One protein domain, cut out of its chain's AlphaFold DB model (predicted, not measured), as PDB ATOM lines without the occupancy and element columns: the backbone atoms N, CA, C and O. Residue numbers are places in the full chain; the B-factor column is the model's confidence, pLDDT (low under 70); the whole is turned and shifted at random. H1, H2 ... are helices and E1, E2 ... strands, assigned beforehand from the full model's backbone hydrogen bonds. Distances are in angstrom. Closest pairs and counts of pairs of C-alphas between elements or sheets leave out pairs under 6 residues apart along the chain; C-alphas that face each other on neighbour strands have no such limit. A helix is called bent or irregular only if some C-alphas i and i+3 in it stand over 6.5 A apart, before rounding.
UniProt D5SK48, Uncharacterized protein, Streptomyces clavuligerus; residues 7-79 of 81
ATOM      1  N   LEU A   7      13.131 -13.413  11.032       70.50
ATOM      2  CA  LEU A   7      13.960 -14.595  11.183       70.50
ATOM      3  C   LEU A   7      14.429 -15.000   9.792       70.50
ATOM      4  O   LEU A   7      13.812 -14.651   8.791       70.50
ATOM      5  N   TRP A   8      15.511 -15.757   9.731       71.12
ATOM      6  CA  TRP A   8      15.929 -16.405   8.503       71.12
ATOM      7  C   TRP A   8      15.826 -17.913   8.701       71.12
ATOM      8  O   TRP A   8      16.127 -18.422   9.782       71.12
ATOM      9  N   THR A   9      15.397 -18.619   7.665       70.19
ATOM     10  CA  THR A   9      15.409 -20.082   7.610       70.19
ATOM     11  C   THR A   9      16.040 -20.534   6.296       70.19
ATOM     12  O   THR A   9      16.288 -19.712   5.413       70.19
ATOM     13  N   VAL A  10      16.377 -21.816   6.188       66.19
ATOM     14  CA  VAL A  10      16.930 -22.408   4.967       66.19
ATOM     15  C   VAL A  10      15.879 -23.327   4.358       66.19
ATOM     16  O   VAL A  10      15.411 -24.241   5.032       66.19
ATOM     17  N   HIS A  11      15.528 -23.083   3.100       66.88
ATOM     18  CA  HIS A  11      14.630 -23.910   2.297       66.88
ATOM     19  C   HIS A  11      15.323 -24.206   0.962       66.88
ATOM     20  O   HIS A  11      15.887 -23.298   0.362       66.88
ATOM     21  N   ASP A  12      15.404 -25.479   0.564       65.69
ATOM     22  CA  ASP A  12      16.153 -25.941  -0.622       65.69
ATOM     23  C   ASP A  12      17.599 -25.420  -0.749       65.69
ATOM     24  O   ASP A  12      18.157 -25.256  -1.833       65.69
ATOM     25  N   GLY A  13      18.250 -25.178   0.392       71.50
ATOM     26  CA  GLY A  13      19.608 -24.629   0.441       71.50
ATOM     27  C   GLY A  13      19.683 -23.114   0.227       71.50
ATOM     28  O   GLY A  13      20.774 -22.550   0.326       71.50
ATOM     29  N   GLU A  14      18.552 -22.444   0.010       71.00
ATOM     30  CA  GLU A  14      18.447 -20.993  -0.049       71.00
ATOM     31  C   GLU A  14      18.028 -20.415   1.306       71.00
ATOM     32  O   GLU A  14      17.157 -20.927   2.010       71.00
ATOM     33  N   ARG A  15      18.688 -19.322   1.694       74.81
ATOM     34  CA  ARG A  15      18.337 -18.576   2.897       74.81
ATOM     35  C   ARG A  15      17.183 -17.641   2.573       74.81
ATOM     36  O   ARG A  15      17.359 -16.700   1.806       74.81
ATOM     37  N   ILE A  16      16.056 -17.853   3.234       74.69
ATOM     38  CA  ILE A  16      14.859 -17.033   3.079       74.69
ATOM     39  C   ILE A  16      14.556 -16.273   4.370       74.69
ATOM     40  O   ILE A  16      14.697 -16.800   5.478       74.69
ATOM     41  N   ASP A  17      14.146 -15.015   4.221       77.62
ATOM     42  CA  ASP A  17      13.731 -14.163   5.332       77.62
ATOM     43  C   ASP A  17      12.225 -14.295   5.569       77.62
ATOM     44  O   ASP A  17      11.405 -14.027   4.689       77.62
ATOM     45  N   VAL A  18      11.859 -14.653   6.794       76.38
ATOM     46  CA  VAL A  18      10.482 -14.881   7.234       76.38
ATOM     47  C   VAL A  18      10.109 -13.910   8.357       76.38
ATOM     48  O   VAL A  18      10.962 -13.523   9.162       76.38
ATOM     49  N   PRO A  19       8.842 -13.476   8.451       79.00
ATOM     50  CA  PRO A  19       8.399 -12.657   9.572       79.00
ATOM     51  C   PRO A  19       8.530 -13.420  10.900       79.00
ATOM     52  O   PRO A  19       8.126 -14.573  11.000       79.00
ATOM     53  N   ALA A  20       9.060 -12.763  11.932       77.06
ATOM     54  CA  ALA A  20       9.249 -13.342  13.269       77.06
ATOM     55  C   ALA A  20       8.149 -12.953  14.270       77.06
ATOM     56  O   ALA A  20       8.207 -13.315  15.444       77.06
ATOM     57  N   THR A  21       7.147 -12.192  13.825       85.81
ATOM     58  CA  THR A  21       6.037 -11.736  14.664       85.81
ATOM     59  C   THR A  21       4.747 -12.438  14.267       85.81
ATOM     60  O   THR A  21       4.510 -12.688  13.088       85.81
ATOM     61  N   VAL A  22       3.864 -12.695  15.237       86.19
ATOM     62  CA  VAL A  22       2.536 -13.282  14.974       86.19
ATOM     63  C   VAL A  22       1.769 -12.461  13.932       86.19
ATOM     64  O   VAL A  22       1.191 -13.019  13.007       86.19
ATOM     65  N   ALA A  23       1.805 -11.128  14.032       87.31
ATOM     66  CA  ALA A  23       1.159 -10.253  13.056       87.31
ATOM     67  C   ALA A  23       1.774 -10.393  11.653       87.31
ATOM     68  O   ALA A  23       1.041 -10.536  10.681       87.31
ATOM     69  N   GLY A  24       3.106 -10.417  11.550       86.19
ATOM     70  CA  GLY A  24       3.790 -10.564  10.267       86.19
ATOM     71  C   GLY A  24       3.547 -11.923   9.611       86.19
ATOM     72  O   GLY A  24       3.342 -11.985   8.403       86.19
ATOM     73  N   ILE A  25       3.522 -12.999  10.402       85.94
ATOM     74  CA  ILE A  25       3.214 -14.357   9.931       85.94
ATOM     75  C   ILE A  25       1.780 -14.410   9.408       85.94
ATOM     76  O   ILE A  25       1.556 -14.862   8.291       85.94
ATOM     77  N   ARG A  26       0.814 -13.871  10.165       88.75
ATOM     78  CA  ARG A  26      -0.583 -13.778   9.724       88.75
ATOM     79  C   ARG A  26      -0.699 -13.025   8.398       88.75
ATOM     80  O   ARG A  26      -1.376 -13.489   7.492       88.75
ATOM     81  N   ASP A  27      -0.056 -11.873   8.271       87.69
ATOM     82  CA  ASP A  27      -0.212 -11.035   7.080       87.69
ATOM     83  C   ASP A  27       0.433 -11.672   5.828       87.69
ATOM     84  O   ASP A  27      -0.050 -11.444   4.717       87.69
ATOM     85  N   ALA A  28       1.453 -12.522   6.006       85.25
ATOM     86  CA  ALA A  28       2.094 -13.295   4.938       85.25
ATOM     87  C   ALA A  28       1.269 -14.504   4.452       85.25
ATOM     88  O   ALA A  28       1.539 -15.027   3.372       85.25
ATOM     89  N   LEU A  29       0.271 -14.950   5.220       84.88
ATOM     90  CA  LEU A  29      -0.572 -16.090   4.857       84.88
ATOM     91  C   LEU A  29      -1.720 -15.692   3.911       84.88
ATOM     92  O   LEU A  29      -2.240 -14.576   4.024       84.88
ATOM     93  N   PRO A  30      -2.183 -16.608   3.036       85.00
ATOM     94  CA  PRO A  30      -3.453 -16.472   2.318       85.00
ATOM     95  C   PRO A  30      -4.642 -16.406   3.283       85.00
ATOM     96  O   PRO A  30      -4.592 -17.011   4.352       85.00
ATOM     97  N   ASP A  31      -5.732 -15.735   2.894       83.00
ATOM     98  CA  ASP A  31      -6.878 -15.455   3.779       83.00
ATOM     99  C   ASP A  31      -7.454 -16.701   4.473       83.00
ATOM    100  O   ASP A  31      -7.712 -16.667   5.675       83.00
ATOM    101  N   GLU A  32      -7.548 -17.829   3.767       80.81
ATOM    102  CA  GLU A  32      -8.033 -19.105   4.321       80.81
ATOM    103  C   GLU A  32      -7.128 -19.661   5.436       80.81
ATOM    104  O   GLU A  32      -7.592 -20.308   6.374       80.81
ATOM    105  N   GLN A  33      -5.823 -19.388   5.365       86.69
ATOM    106  CA  GLN A  33      -4.852 -19.838   6.361       86.69
ATOM    107  C   GLN A  33      -4.691 -18.841   7.514       86.69
ATOM    108  O   GLN A  33      -4.307 -19.242   8.616       86.69
ATOM    109  N   ARG A  34      -5.035 -17.561   7.310       90.56
ATOM    110  CA  ARG A  34      -4.965 -16.519   8.350       90.56
ATOM    111  C   ARG A  34      -5.825 -16.860   9.557       90.56
ATOM    112  O   ARG A  34      -5.350 -16.780  10.688       90.56
ATOM    113  N   GLU A  35      -7.078 -17.232   9.318       89.94
ATOM    114  CA  GLU A  35      -8.021 -17.553  10.394       89.94
ATOM    115  C   GLU A  35      -7.575 -18.794  11.168       89.94
ATOM    116  O   GLU A  35      -7.585 -18.794  12.401       89.94
ATOM    117  N   ARG A  36      -7.095 -19.818  10.452       90.50
ATOM    118  CA  ARG A  36      -6.577 -21.045  11.059       90.50
ATOM    119  C   ARG A  36      -5.348 -20.776  11.925       90.50
ATOM    120  O   ARG A  36      -5.308 -21.228  13.067       90.50
ATOM    121  N   PHE A  37      -4.387 -20.005  11.421       91.50
ATOM    122  CA  PHE A  37      -3.204 -19.612  12.183       91.50
ATOM    123  C   PHE A  37      -3.581 -18.883  13.478       91.50
ATOM    124  O   PHE A  37      -3.103 -19.237  14.555       91.50
ATOM    125  N   VAL A  38      -4.483 -17.899  13.398       93.25
ATOM    126  CA  VAL A  38      -4.933 -17.145  14.577       93.25
ATOM    127  C   VAL A  38      -5.631 -18.057  15.586       93.25
ATOM    128  O   VAL A  38      -5.358 -17.956  16.781       93.25
ATOM    129  N   ALA A  39      -6.491 -18.968  15.128       93.62
ATOM    130  CA  ALA A  39      -7.167 -19.917  16.005       93.62
ATOM    131  C   ALA A  39      -6.175 -20.846  16.728       93.62
ATOM    132  O   ALA A  39      -6.288 -21.033  17.939       93.62
ATOM    133  N   GLU A  40      -5.180 -21.385  16.017       93.75
ATOM    134  CA  GLU A  40      -4.155 -22.264  16.598       93.75
ATOM    135  C   GLU A  40      -3.264 -21.522  17.608       93.75
ATOM    136  O   GLU A  40      -2.990 -22.049  18.687       93.75
ATOM    137  N   VAL A  41      -2.872 -20.276  17.317       92.38
ATOM    138  CA  VAL A  41      -2.098 -19.438  18.250       92.38
ATOM    139  C   VAL A  41      -2.899 -19.121  19.514       92.38
ATOM    140  O   VAL A  41      -2.348 -19.183  20.610       92.38
ATOM    141  N   LEU A  42      -4.192 -18.803  19.387       93.94
ATOM    142  CA  LEU A  42      -5.052 -18.493  20.535       93.94
ATOM    143  C   LEU A  42      -5.408 -19.728  21.377       93.94
ATOM    144  O   LEU A  42      -5.683 -19.589  22.567       93.94
ATOM    145  N   ALA A  43      -5.407 -20.920  20.781       95.00
ATOM    146  CA  ALA A  43      -5.624 -22.178  21.492       95.00
ATOM    147  C   ALA A  43      -4.354 -22.697  22.194       95.00
ATOM    148  O   ALA A  43      -4.445 -23.498  23.128       95.00
ATOM    149  N   ALA A  44      -3.172 -22.267  21.746       92.81
ATOM    150  CA  ALA A  44      -1.903 -22.667  22.330       92.81
ATOM    151  C   ALA A  44      -1.694 -22.056  23.723       92.81
ATOM    152  O   ALA A  44      -2.118 -20.942  24.025       92.81
ATOM    153  N   ASN A  45      -0.988 -22.787  24.584       92.19
ATOM    154  CA  ASN A  45      -0.553 -22.267  25.875       92.19
ATOM    155  C   ASN A  45       0.884 -21.728  25.776       92.19
ATOM    156  O   ASN A  45       1.559 -21.889  24.761       92.19
ATOM    157  N   VAL A  46       1.374 -21.113  26.856       88.31
ATOM    158  CA  VAL A  46       2.706 -20.481  26.899       88.31
ATOM    159  C   VAL A  46       3.861 -21.433  26.552       88.31
ATOM    160  O   VAL A  46       4.892 -20.978  26.073       88.31
ATOM    161  N   LEU A  47       3.691 -22.741  26.759       89.94
ATOM    162  CA  LEU A  47       4.710 -23.748  26.461       89.94
ATOM    163  C   LEU A  47       4.634 -24.251  25.013       89.94
ATOM    164  O   LEU A  47       5.607 -24.806  24.516       89.94
ATOM    165  N   THR A  48       3.491 -24.093  24.336       87.50
ATOM    166  CA  THR A  48       3.258 -24.652  22.993       87.50
ATOM    167  C   THR A  48       3.141 -23.601  21.895       87.50
ATOM    168  O   THR A  48       3.286 -23.938  20.721       87.50
ATOM    169  N   VAL A  49       2.918 -22.331  22.247       87.31
ATOM    170  CA  VAL A  49       2.736 -21.242  21.277       87.31
ATOM    171  C   VAL A  49       3.962 -21.044  20.387       87.31
ATOM    172  O   VAL A  49       3.813 -20.807  19.192       87.31
ATOM    173  N   GLU A  50       5.169 -21.221  20.930       85.56
ATOM    174  CA  GLU A  50       6.405 -21.149  20.146       85.56
ATOM    175  C   GLU A  50       6.423 -22.211  19.040       85.56
ATOM    176  O   GLU A  50       6.705 -21.893  17.885       85.56
ATOM    177  N   HIS A  51       6.076 -23.460  19.370       85.38
ATOM    178  CA  HIS A  51       6.022 -24.541  18.390       85.38
ATOM    179  C   HIS A  51       4.990 -24.275  17.299       85.38
ATOM    180  O   HIS A  51       5.307 -24.462  16.130       85.38
ATOM    181  N   VAL A  52       3.794 -23.794  17.656       89.62
ATOM    182  CA  VAL A  52       2.769 -23.423  16.667       89.62
ATOM    183  C   VAL A  52       3.319 -22.364  15.712       89.62
ATOM    184  O   VAL A  52       3.277 -22.540  14.498       89.62
ATOM    185  N   VAL A  53       3.903 -21.290  16.242       87.62
ATOM    186  CA  VAL A  53       4.451 -20.196  15.430       87.62
ATOM    187  C   VAL A  53       5.577 -20.679  14.508       87.62
ATOM    188  O   VAL A  53       5.584 -20.330  13.328       87.62
ATOM    189  N   ARG A  54       6.500 -21.515  15.004       83.50
ATOM    190  CA  ARG A  54       7.579 -22.096  14.186       83.50
ATOM    191  C   ARG A  54       7.048 -22.977  13.060       83.50
ATOM    192  O   ARG A  54       7.547 -22.879  11.944       83.50
ATOM    193  N   ASP A  55       6.027 -23.784  13.328       84.94
ATOM    194  CA  ASP A  55       5.402 -24.643  12.318       84.94
ATOM    195  C   ASP A  55       4.857 -23.834  11.143       84.94
ATOM    196  O   ASP A  55       5.042 -24.184   9.979       84.94
ATOM    197  N   TRP A  56       4.204 -22.718  11.454       88.00
ATOM    198  CA  TRP A  56       3.649 -21.827  10.446       88.00
ATOM    199  C   TRP A  56       4.723 -21.075   9.665       88.00
ATOM    200  O   TRP A  56       4.587 -20.924   8.454       88.00
ATOM    201  N   ILE A  57       5.818 -20.674  10.316       83.38
ATOM    202  CA  ILE A  57       6.990 -20.116   9.627       83.38
ATOM    203  C   ILE A  57       7.533 -21.110   8.596       83.38
ATOM    204  O   ILE A  57       7.821 -20.732   7.463       83.38
ATOM    205  N   VAL A  58       7.648 -22.378   8.982       79.44
ATOM    206  CA  VAL A  58       8.132 -23.440   8.100       79.44
ATOM    207  C   VAL A  58       7.167 -23.678   6.935       79.44
ATOM    208  O   VAL A  58       7.612 -23.786   5.796       79.44
ATOM    209  N   ARG A  59       5.851 -23.677   7.175       79.38
ATOM    210  CA  ARG A  59       4.852 -23.772   6.096       79.38
ATOM    211  C   ARG A  59       4.924 -22.607   5.111       79.38
ATOM    212  O   ARG A  59       4.822 -22.838   3.921       79.38
ATOM    213  N   ILE A  60       5.120 -21.374   5.584       78.56
ATOM    214  CA  ILE A  60       5.299 -20.194   4.712       78.56
ATOM    215  C   ILE A  60       6.569 -20.324   3.872       78.56
ATOM    216  O   ILE A  60       6.601 -19.914   2.717       78.56
ATOM    217  N   ALA A  61       7.619 -20.866   4.482       73.94
ATOM    218  CA  ALA A  61       8.895 -21.116   3.842       73.94
ATOM    219  C   ALA A  61       8.841 -22.204   2.763       73.94
ATOM    220  O   ALA A  61       9.754 -22.254   1.949       73.94
ATOM    221  N   SER A  62       7.814 -23.054   2.772       67.25
ATOM    222  CA  SER A  62       7.719 -24.230   1.912       67.25
ATOM    223  C   SER A  62       6.702 -23.993   0.806       67.25
ATOM    224  O   SER A  62       5.577 -23.572   1.075       67.25
ATOM    225  N   GLU A  63       7.069 -24.268  -0.444       58.31
ATOM    226  CA  GLU A  63       6.100 -24.223  -1.537       58.31
ATOM    227  C   GLU A  63       4.975 -25.265  -1.324       58.31
ATOM    228  O   GLU A  63       5.194 -26.308  -0.700       58.31
ATOM    229  N   PRO A  64       3.754 -25.039  -1.851       53.09
ATOM    230  CA  PRO A  64       2.583 -25.903  -1.630       53.09
ATOM    231  C   PRO A  64       2.729 -27.371  -2.090       53.09
ATOM    232  O   PRO A  64       1.804 -28.158  -1.912       53.09
ATOM    233  N   GLY A  65       3.861 -27.761  -2.685       46.03
ATOM    234  CA  GLY A  65       4.182 -29.147  -3.040       46.03
ATOM    235  C   GLY A  65       4.886 -29.960  -1.944       46.03
ATOM    236  O   GLY A  65       5.041 -31.165  -2.122       46.03
ATOM    237  N   ASP A  66       5.301 -29.339  -0.833       49.38
ATOM    238  CA  ASP A  66       6.240 -29.935   0.136       49.38
ATOM    239  C   ASP A  66       5.621 -30.401   1.470       49.38
ATOM    240  O   ASP A  66       6.335 -30.856   2.365       49.38
ATOM    241  N   GLU A  67       4.295 -30.339   1.640       50.09
ATOM    242  CA  GLU A  67       3.635 -30.729   2.905       50.09
ATOM    243  C   GLU A  67       3.931 -32.186   3.333       50.09
ATOM    244  O   GLU A  67       4.063 -32.465   4.530       50.09
ATOM    245  N   ASP A  68       4.115 -33.106   2.379       45.38
ATOM    246  CA  ASP A  68       4.443 -34.518   2.643       45.38
ATOM    247  C   ASP A  68       5.869 -34.722   3.193       45.38
ATOM    248  O   ASP A  68       6.122 -35.642   3.981       45.38
ATOM    249  N   VAL A  69       6.819 -33.852   2.835       49.19
ATOM    250  CA  VAL A  69       8.210 -33.937   3.311       49.19
ATOM    251  C   VAL A  69       8.305 -33.510   4.779       49.19
ATOM    252  O   VAL A  69       9.044 -34.117   5.563       49.19
ATOM    253  N   PHE A  70       7.483 -32.543   5.196       50.34
ATOM    254  CA  PHE A  70       7.430 -32.071   6.583       50.34
ATOM    255  C   PHE A  70       6.820 -33.076   7.551       50.34
ATOM    256  O   PHE A  70       7.297 -33.195   8.684       50.34
ATOM    257  N   ALA A  71       5.812 -33.839   7.122       53.12
ATOM    258  CA  ALA A  71       5.261 -34.919   7.937       53.12
ATOM    259  C   ALA A  71       6.334 -35.973   8.277       53.12
ATOM    260  O   ALA A  71       6.357 -36.493   9.395       53.12
ATOM    261  N   ARG A  72       7.264 -36.237   7.345       45.84
ATOM    262  CA  ARG A  72       8.359 -37.198   7.533       45.84
ATOM    263  C   ARG A  72       9.457 -36.674   8.465       45.84
ATOM    264  O   ARG A  72       9.827 -37.382   9.394       45.84
ATOM    265  N   LEU A  73       9.913 -35.432   8.287       47.06
ATOM    266  CA  LEU A  73      10.938 -34.832   9.159       47.06
ATOM    267  C   LEU A  73      10.456 -34.680  10.611       47.06
ATOM    268  O   LEU A  73      11.215 -34.914  11.549       47.06
ATOM    269  N   ARG A  74       9.168 -34.371  10.810       52.25
ATOM    270  CA  ARG A  74       8.547 -34.308  12.142       52.25
ATOM    271  C   ARG A  74       8.518 -35.666  12.853       52.25
ATOM    272  O   ARG A  74       8.591 -35.712  14.078       52.25
ATOM    273  N   ALA A  75       8.392 -36.756  12.098       48.75
ATOM    274  CA  ALA A  75       8.410 -38.107  12.647       48.75
ATOM    275  C   ALA A  75       9.826 -38.551  13.053       48.75
ATOM    276  O   ALA A  75       9.970 -39.296  14.019       48.75
ATOM    277  N   GLU A  76      10.865 -38.073  12.361       45.25
ATOM    278  CA  GLU A  76      12.262 -38.390  12.688       45.25
ATOM    279  C   GLU A  76      12.779 -37.603  13.905       45.25
ATOM    280  O   GLU A  76      13.494 -38.169  14.730       45.25
ATOM    281  N   ASP A  77      12.349 -36.350  14.098       45.03
ATOM    282  CA  ASP A  77      12.734 -35.537  15.267       45.03
ATOM    283  C   ASP A  77      12.081 -36.033  16.580       45.03
ATOM    284  O   ASP A  77      12.669 -35.949  17.656       45.03
ATOM    285  N   GLN A  78      10.901 -36.664  16.499       50.69
ATOM    286  CA  GLN A  78      10.241 -37.326  17.638       50.69
ATOM    287  C   GLN A  78      10.766 -38.748  17.926       50.69
ATOM    288  O   GLN A  78      10.317 -39.381  18.883       50.69
ATOM    289  N   GLY A  79      11.694 -39.263  17.110       35.31
ATOM    290  CA  GLY A  79      12.277 -40.603  17.236       35.31
ATOM    291  C   GLY A  79      13.655 -40.654  17.903       35.31
ATOM    292  O   GLY A  79      14.160 -41.748  18.152       35.31
TER     293      GLY A  79
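Overview. This is residues 7 to 79 of the 81 residues of an uncharacterized protein of Streptomyces clavuligerus (UniProt D5SK48). Three helices, H1, H2 and H3, stand side by side as a small bundle, their centres making a triangle, and a two-stranded hairpin, E1 and E2, packs on H3 at its residues 57 to 61. A fourth helix, H4, lies beyond H3, and residues 71 to 79, of which 71 to 77 belong to H4, stick out free. The printed part has 73 residues with two named strands followed by four named helices, in the order E1, E2, H1, H2, H3, H4; the sheet is E1 - E2, antiparallel, and the class is mostly helix. The whole is compact, with a radius of gyration of the C-alphas of 12.5 A and spans of 29 by 27 by 22 A.

Arrangement. E1, residues 7 to 11, and E2, residues 14 to 19, are antiparallel neighbours and form a hairpin, with 142 degrees between their directions. N 9 and O 16 are within hydrogen-bond range at 2.9 A, as are N 18 and O 7 at 2.8 A. The closest C-alphas of E2 and H1, residues 22 to 28, are those of Pro 19 and Ile 25, 5.5 A apart. H1 touches H2, residues 31 to 43, with residues 34 to 38 of H2 alone; the closest C-alphas are those of Arg 26 and Arg 34, 5.3 A apart. H1 and H2 form a helical hairpin at a shallow tilt of 15 degrees, opposite ways. H2 forms a second helical hairpin with H3, residues 49 to 61, at a shallow tilt of 20 degrees, opposite ways. H2 touches H3 with residues 37 to 41 of H2 alone; the closest C-alphas are those of Val 41 and Val 49, 6.0 A apart. H3 also touches H1, the same way at a shallow tilt of 18 degrees, with the C-alphas of Ile 25 and Ile 57 closest at 6.9 A. The closest C-alphas of E2 and H3 are those of Val 18 and Ile 57, 6.7 A apart. H4, residues 67 to 77, is close to H3 but not clearly touching, at a steep tilt of 44 degrees, opposite ways; their closest C-alphas, those of Arg 59 and Glu 67, are 7.8 A apart. H4 is apart from H1, H2, E1 and E2. Each O i to N i+4 pair is within hydrogen-bond range in H1 and H3, against 7 of 9 in H2 and 6 of 7 in H4.

Along the chain. E1 begins at C-alpha 7, (13.960, -14.595, 11.183), and E2 measures 16.2 A from first to last C-alpha. H1 measures 10.0 A. H2 measures 19.0 A and is neither bent nor irregular, but only just: C-alphas 32 and 35 are 6.3 A apart. H3 measures 18.5 A and begins at C-alpha 49, (2.736, -21.242, 21.277). H4 measures 16.1 A and ends at C-alpha 77, (12.734, -35.537, 15.267).

Size, cuts and confidence. The two C-alphas farthest apart, those of Asp 31 and Gly 79, are 34.4 A apart. The printed part has no cut, and its five links between named elements are tight. The mean pLDDT of the printed part is 75.1; residues 10 to 12 and 62 to 79 are under 70, and H4 has a mean of 48.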